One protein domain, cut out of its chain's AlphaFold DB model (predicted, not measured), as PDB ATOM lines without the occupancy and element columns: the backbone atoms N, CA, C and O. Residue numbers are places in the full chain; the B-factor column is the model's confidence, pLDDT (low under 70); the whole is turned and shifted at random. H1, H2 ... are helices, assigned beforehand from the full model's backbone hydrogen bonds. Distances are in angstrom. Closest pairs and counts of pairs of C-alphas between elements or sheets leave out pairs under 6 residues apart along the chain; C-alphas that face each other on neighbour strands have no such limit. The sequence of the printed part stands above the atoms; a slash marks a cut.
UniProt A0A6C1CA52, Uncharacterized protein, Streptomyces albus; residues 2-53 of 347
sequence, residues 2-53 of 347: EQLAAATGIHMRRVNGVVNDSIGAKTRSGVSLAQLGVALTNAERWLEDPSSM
ATOM      1  N   GLU A   2     111.297 159.106 183.661       79.31
ATOM      2  CA  GLU A   2     111.981 158.311 184.704       79.31
ATOM      3  C   GLU A   2     112.793 157.144 184.124       79.31
ATOM      4  O   GLU A   2     113.945 156.956 184.490       79.31
ATOM      5  N   GLN A   3     112.235 156.430 183.143       83.44
ATOM      6  CA  GLN A   3     112.937 155.343 182.447       83.44
ATOM      7  C   GLN A   3     114.203 155.825 181.723       83.44
ATOM      8  O   GLN A   3     115.250 155.202 181.836       83.44
ATOM      9  N   LEU A   4     114.135 156.974 181.040       79.31
ATOM     10  CA  LEU A   4     115.294 157.581 180.377       79.31
ATOM     11  C   LEU A   4     116.355 158.019 181.384       79.31
ATOM     12  O   LEU A   4     117.540 157.820 181.145       79.31
ATOM     13  N   ALA A   5     115.935 158.589 182.514       76.19
ATOM     14  CA  ALA A   5     116.847 158.990 183.578       76.19
ATOM     15  C   ALA A   5     117.610 157.788 184.155       76.19
ATOM     16  O   ALA A   5     118.812 157.871 184.385       76.19
ATOM     17  N   ALA A   6     116.925 156.654 184.327       78.88
ATOM     18  CA  ALA A   6     117.546 155.408 184.758       78.88
ATOM     19  C   ALA A   6     118.484 154.815 183.690       78.88
ATOM     20  O   ALA A   6     119.589 154.400 184.023       78.88
ATOM     21  N   ALA A   7     118.074 154.811 182.417       77.50
ATOM     22  CA  ALA A   7     118.844 154.223 181.316       77.50
ATOM     23  C   ALA A   7     120.116 155.012 180.961       77.50
ATOM     24  O   ALA A   7     121.111 154.431 180.542       77.50
ATOM     25  N   THR A   8     120.086 156.335 181.130       69.62
ATOM     26  CA  THR A   8     121.197 157.235 180.767       69.62
ATOM     27  C   THR A   8     122.056 157.641 181.965       69.62
ATOM     28  O   THR A   8     123.066 158.314 181.792       69.62
ATOM     29  N   GLY A   9     121.635 157.309 183.191       67.25
ATOM     30  CA  GLY A   9     122.241 157.830 184.422       67.25
ATOM     31  C   GLY A   9     122.044 159.341 184.625       67.25
ATOM     32  O   GLY A   9     122.587 159.914 185.566       67.25
ATOM     33  N   ILE A  10     121.264 160.011 183.767       67.56
ATOM     34  CA  ILE A  10     121.067 161.462 183.790       67.56
ATOM     35  C   ILE A  10     119.840 161.832 184.631       67.56
ATOM     36  O   ILE A  10     118.760 161.266 184.499       67.56
ATOM     37  N   HIS A  11     119.961 162.860 185.473       72.94
ATOM     38  CA  HIS A  11     118.869 163.316 186.337       72.94
ATOM     39  C   HIS A  11     117.587 163.705 185.561       72.94
ATOM     40  O   HIS A  11     117.637 164.421 184.558       72.94
ATOM     41  N   MET A  12     116.405 163.339 186.079       71.00
ATOM     42  CA  MET A  12     115.103 163.502 185.400       71.00
ATOM     43  C   MET A  12     114.798 164.935 184.925       71.00
ATOM     44  O   MET A  12     114.186 165.125 183.871       71.00
ATOM     45  N   ARG A  13     115.226 165.971 185.664       67.62
ATOM     46  CA  ARG A  13     115.061 167.371 185.211       67.62
ATOM     47  C   ARG A  13     115.871 167.679 183.946       67.62
ATOM     48  O   ARG A  13     115.386 168.434 183.111       67.62
ATOM     49  N   ARG A  14     117.056 167.085 183.790       69.50
ATOM     50  CA  ARG A  14     117.915 167.240 182.604       69.50
ATOM     51  C   ARG A  14     117.332 166.475 181.417       69.50
ATOM     52  O   ARG A  14     117.218 167.054 180.345       69.50
ATOM     53  N   VAL A  15     116.814 165.265 181.642       75.69
ATOM     54  CA  VAL A  15     116.040 164.517 180.631       75.69
ATOM     55  C   VAL A  15     114.835 165.333 180.138       75.69
ATOM     56  O   VAL A  15     114.589 165.415 178.939       75.69
ATOM     57  N   ASN A  16     114.111 166.011 181.042       79.56
ATOM     58  CA  ASN A  16     113.019 166.923 180.670       79.56
ATOM     59  C   ASN A  16     113.476 168.095 179.792       79.56
ATOM     60  O   ASN A  16     112.742 168.462 178.878       79.56
ATOM     61  N   GLY A  17     114.652 168.667 180.059       75.69
ATOM     62  CA  GLY A  17     115.245 169.716 179.226       75.69
ATOM     63  C   GLY A  17     115.542 169.217 177.814       75.69
ATOM     64  O   GLY A  17     115.004 169.762 176.860       75.69
ATOM     65  N   VAL A  18     116.277 168.107 177.696       77.56
ATOM     66  CA  VAL A  18     116.653 167.508 176.401       77.56
ATOM     67  C   VAL A  18     115.424 167.150 175.557       77.56
ATOM     68  O   VAL A  18     115.390 167.426 174.358       77.56
ATOM     69  N   VAL A  19     114.371 166.600 176.173       84.31
ATOM     70  CA  VAL A  19     113.112 166.308 175.467       84.31
ATOM     71  C   VAL A  19     112.438 167.584 174.961       84.31
ATOM     72  O   VAL A  19     112.024 167.627 173.805       84.31
ATOM     73  N   ASN A  20     112.346 168.623 175.791       82.38
ATOM     74  CA  ASN A  20     111.742 169.895 175.400       82.38
ATOM     75  C   ASN A  20     112.549 170.598 174.287       82.38
ATOM     76  O   ASN A  20     111.962 171.113 173.333       82.38
ATOM     77  N   ASP A  21     113.880 170.564 174.365       78.75
ATOM     78  CA  ASP A  21     114.772 171.147 173.360       78.75
ATOM     79  C   ASP A  21     114.652 170.417 172.018       78.75
ATOM     80  O   ASP A  21     114.589 171.059 170.969       78.75
ATOM     81  N   SER A  22     114.498 169.086 172.038       82.94
ATOM     82  CA  SER A  22     114.321 168.276 170.821       82.94
ATOM     83  C   SER A  22     113.064 168.612 170.011       82.94
ATOM     84  O   SER A  22     112.978 168.271 168.834       82.94
ATOM     85  N   ILE A  23     112.097 169.297 170.631       84.06
ATOM     86  CA  ILE A  23     110.844 169.740 170.005       84.06
ATOM     87  C   ILE A  23     110.740 171.268 169.901       84.06
ATOM     88  O   ILE A  23     109.672 171.796 169.571       84.06
ATOM     89  N   GLY A  24     111.830 171.984 170.205       77.38
ATOM     90  CA  GLY A  24     111.906 173.445 170.165       77.38
ATOM     91  C   GLY A  24     111.020 174.156 171.195       77.38
ATOM     92  O   GLY A  24     110.641 175.309 170.983       77.38
ATOM     93  N   ALA A  25     110.647 173.492 172.295       78.88
ATOM     94  CA  ALA A  25     109.731 174.032 173.296       78.88
ATOM     95  C   ALA A  25     110.481 174.582 174.518       78.88
ATOM     96  O   ALA A  25     111.198 173.859 175.198       78.88
ATOM     97  N   LYS A  26     110.249 175.852 174.875       65.44
ATOM     98  CA  LYS A  26     110.802 176.447 176.113       65.44
ATOM     99  C   LYS A  26     109.964 176.138 177.359       65.44
ATOM    100  O   LYS A  26     110.479 176.123 178.472       65.44
ATOM    101  N   THR A  27     108.666 175.897 177.178       66.31
ATOM    102  CA  THR A  27     107.692 175.596 178.238       66.31
ATOM    103  C   THR A  27     106.669 174.583 177.738       66.31
ATOM    104  O   THR A  27     106.353 174.567 176.552       66.31
ATOM    105  N   ARG A  28     106.093 173.774 178.637       66.25
ATOM    106  CA  ARG A  28     105.054 172.785 178.277       66.25
ATOM    107  C   ARG A  28     103.695 173.405 177.940       66.25
ATOM    108  O   ARG A  28     102.873 172.765 177.293       66.25
ATOM    109  N   SER A  29     103.463 174.648 178.354       67.88
ATOM    110  CA  SER A  29     102.312 175.437 177.921       67.88
ATOM    111  C   SER A  29     102.474 175.797 176.444       67.88
ATOM    112  O   SER A  29     103.355 176.584 176.102       67.88
ATOM    113  N   GLY A  30     101.640 175.211 175.582       70.69
ATOM    114  CA  GLY A  30     101.618 175.502 174.142       70.69
ATOM    115  C   GLY A  30     102.283 174.456 173.241       70.69
ATOM    116  O   GLY A  30     102.422 174.705 172.048       70.69
ATOM    117  N   VAL A  31     102.675 173.293 173.772       85.50
ATOM    118  CA  VAL A  31     103.197 172.187 172.953       85.50
ATOM    119  C   VAL A  31     102.045 171.505 172.208       85.50
ATOM    120  O   VAL A  31     101.075 171.061 172.820       85.50
ATOM    121  N   SER A  32     102.149 171.419 170.884       88.62
ATOM    122  CA  SER A  32     101.164 170.730 170.040       88.62
ATOM    123  C   SER A  32     101.236 169.204 170.187       88.62
ATOM    124  O   SER A  32     102.275 168.644 170.536       88.62
ATOM    125  N   LEU A  33     100.148 168.501 169.848       87.38
ATOM    126  CA  LEU A  33     100.134 167.030 169.809       87.38
ATOM    127  C   LEU A  33     101.204 166.458 168.868       87.38
ATOM    128  O   LEU A  33     101.818 165.446 169.189       87.38
ATOM    129  N   ALA A  34     101.473 167.128 167.744       86.50
ATOM    130  CA  ALA A  34     102.529 166.729 166.818       86.50
ATOM    131  C   ALA A  34     103.917 166.806 167.475       86.50
ATOM    132  O   ALA A  34     104.707 165.872 167.368       86.50
ATOM    133  N   GLN A  35     104.191 167.879 168.222       86.69
ATOM    134  CA  GLN A  35     105.434 168.014 168.983       86.69
ATOM    135  C   GLN A  35     105.539 166.968 170.101       86.69
ATOM    136  O   GLN A  35     106.613 166.419 170.310       86.69
ATOM    137  N   LEU A  36     104.439 166.626 170.781       86.81
ATOM    138  CA  LEU A  36     104.443 165.531 171.759       86.81
ATOM    139  C   LEU A  36     104.727 164.169 171.107       86.81
ATOM    140  O   LEU A  36     105.455 163.370 171.689       86.81
ATOM    141  N   GLY A  37     104.212 163.928 169.897       86.38
ATOM    142  CA  GLY A  37     104.536 162.736 169.112       86.38
ATOM    143  C   GLY A  37     106.030 162.639 168.804       86.38
ATOM    144  O   GLY A  37     106.647 161.617 169.082       86.38
ATOM    145  N   VAL A  38     106.643 163.733 168.337       85.75
ATOM    146  CA  VAL A  38     108.095 163.799 168.084       85.75
ATOM    147  C   VAL A  38     108.908 163.590 169.368       85.75
ATOM    148  O   VAL A  38     109.886 162.844 169.360       85.75
ATOM    149  N   ALA A  39     108.498 164.204 170.484       86.19
ATOM    150  CA  ALA A  39     109.139 164.007 171.785       86.19
ATOM    151  C   ALA A  39     109.112 162.539 172.228       86.19
ATOM    152  O   ALA A  39     110.112 162.042 172.743       86.19
ATOM    153  N   LEU A  40     107.979 161.856 172.033       89.62
ATOM    154  CA  LEU A  40     107.823 160.451 172.391       89.62
ATOM    155  C   LEU A  40     108.709 159.557 171.519       89.62
ATOM    156  O   LEU A  40     109.465 158.764 172.064       89.62
ATOM    157  N   THR A  41     108.708 159.755 170.198       88.81
ATOM    158  CA  THR A  41     109.575 159.002 169.275       88.81
ATOM    159  C   THR A  41     111.060 159.200 169.591       88.81
ATOM    160  O   THR A  41     111.841 158.251 169.564       88.81
ATOM    161  N   ASN A  42     111.470 160.424 169.939       86.69
ATOM    162  CA  ASN A  42     112.834 160.688 170.394       86.69
ATOM    163  C   ASN A  42     113.147 159.953 171.701       86.69
ATOM    164  O   ASN A  42     114.209 159.349 171.812       86.69
ATOM    165  N   ALA A  43     112.223 159.979 172.662       86.44
ATOM    166  CA  ALA A  43     112.388 159.307 173.942       86.44
ATOM    167  C   ALA A  43     112.480 157.779 173.803       86.44
ATOM    168  O   ALA A  43     113.291 157.170 174.492       86.44
ATOM    169  N   GLU A  44     111.688 157.171 172.921       90.12
ATOM    170  CA  GLU A  44     111.741 155.736 172.615       90.12
ATOM    171  C   GLU A  44     113.082 155.358 171.984       90.12
ATOM    172  O   GLU A  44     113.772 154.479 172.495       90.12
ATOM    173  N   ARG A  45     113.529 156.107 170.969       88.94
ATOM    174  CA  ARG A  45     114.850 155.915 170.351       88.94
ATOM    175  C   ARG A  45     115.994 156.010 171.367       88.94
ATOM    176  O   ARG A  45     116.925 155.218 171.322       88.94
ATOM    177  N   TRP A  46     115.935 156.967 172.293       90.31
ATOM    178  CA  TRP A  46     116.954 157.123 173.339       90.31
ATOM    179  C   TRP A  46     116.867 156.062 174.440       90.31
ATOM    180  O   TRP A  46     117.833 155.865 175.167       90.31
ATOM    181  N   LEU A  47     115.729 155.384 174.604       88.38
ATOM    182  CA  LEU A  47     115.645 154.206 175.470       88.38
ATOM    183  C   LEU A  47     116.279 152.980 174.805       88.38
ATOM    184  O   LEU A  47     116.882 152.170 175.503       88.38
ATOM    185  N   GLU A  48     116.155 152.855 173.481       89.44
ATOM    186  CA  GLU A  48     116.773 151.781 172.690       89.44
ATOM    187  C   GLU A  48     118.292 151.954 172.560       89.44
ATOM    188  O   GLU A  48     119.038 150.985 172.682       89.44
ATOM    189  N   ASP A  49     118.751 153.192 172.368       86.00
ATOM    190  CA  ASP A  49     120.163 153.562 172.369       86.00
ATOM    191  C   ASP A  49     120.392 154.810 173.243       86.00
ATOM    192  O   ASP A  49     120.349 155.943 172.740       86.00
ATOM    193  N   PRO A  50     120.675 154.626 174.548       80.00
ATOM    194  CA  PRO A  50     120.971 155.722 175.472       80.00
ATOM    195  C   PRO A  50     122.145 156.608 175.045       80.00
ATOM    196  O   PRO A  50     122.174 157.782 175.414       80.00
ATOM    197  N   SER A  51     123.083 156.085 174.245       73.88
ATOM    198  CA  SER A  51     124.235 156.846 173.745       73.88
ATOM    199  C   SER A  51     123.881 157.799 172.596       73.88
ATOM    200  O   SER A  51     124.595 158.770 172.356       73.88
ATOM    201  N   SER A  52     122.741 157.574 171.931       77.75
ATOM    202  CA  SER A  52     122.193 158.465 170.897       77.75
ATOM    203  C   SER A  52     121.415 159.657 171.459       77.75
ATOM    204  O   SER A  52     121.028 160.565 170.706       77.75
ATOM    205  N   MET A  53     121.151 159.670 172.772       78.62
ATOM    206  CA  MET A  53     120.590 160.843 173.426       78.62
ATOM    207  C   MET A  53     121.610 161.977 173.331       78.62
ATOM    208  O   MET A  53     122.770 161.750 173.674       78.62
TER     209      MET A  53
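Overview. This is residues 2 to 53 of the 347 residues of an uncharacterized protein of Streptomyces albus (UniProt A0A6C1CA52). One long helix, H3, makes a straight base, and two shorter helices, H1 and H2, cover one side of it, crossing it steeply and standing about perpendicular to each other. H1 sits over the later part of H3, H2 over its middle, and the link of residues 23 to 32 loops round from H2 to the beginning of H3. The printed part has 52 residues with three named helices, in the order H1, H2, H3, and no named strand; the class is all helix. It is compact, with a radius of gyration of the C-alphas of 10.6 A, and elongated, spanning 29 by 19 by 14 A.

Along the chain. H3, residues 33 to 48, measures 22.8 A from C-alpha 33 at (100.134, 167.030, 169.809) to C-alpha 48 at (116.773, 151.781, 172.690). H2, residues 12 to 22, measures 15.4 A. H1, residues 2 to 8, begins with C-alpha 2 at (111.981, 158.311, 184.704).

Arrangement. H3 touches H2 with residues 39 to 43 alone; their closest C-alphas, of Ala 39 and Val 19, are 5.9 A apart. These two helices run opposite ways at a steep tilt of 59 degrees. H3 touches H1 with residues 43 to 47 alone, the closest C-alphas being those of Leu 47 and Leu 4, 6.0 A apart. H1 and H3 run the same way at a steep tilt of 46 degrees. H1 and H2 touch, closest at the C-alphas of Ala 5 and Met 12, 5.2 A apart, and are about perpendicular at 84 degrees. In H1, H2 and H3 every O i to N i+4 pair is within hydrogen-bond range.

Size, cuts and confidence. The two farthest C-alphas, of Gly 30 and Ser 51, are 29.3 A apart. The printed part has no cut. The link from H1 to H2 is tight, with 3 residues; that from H2 to H3 is short, with 10. The mean pLDDT of the printed part is 79.8; residues 8 to 10, 13 to 14 and 26 to 29 are under 70.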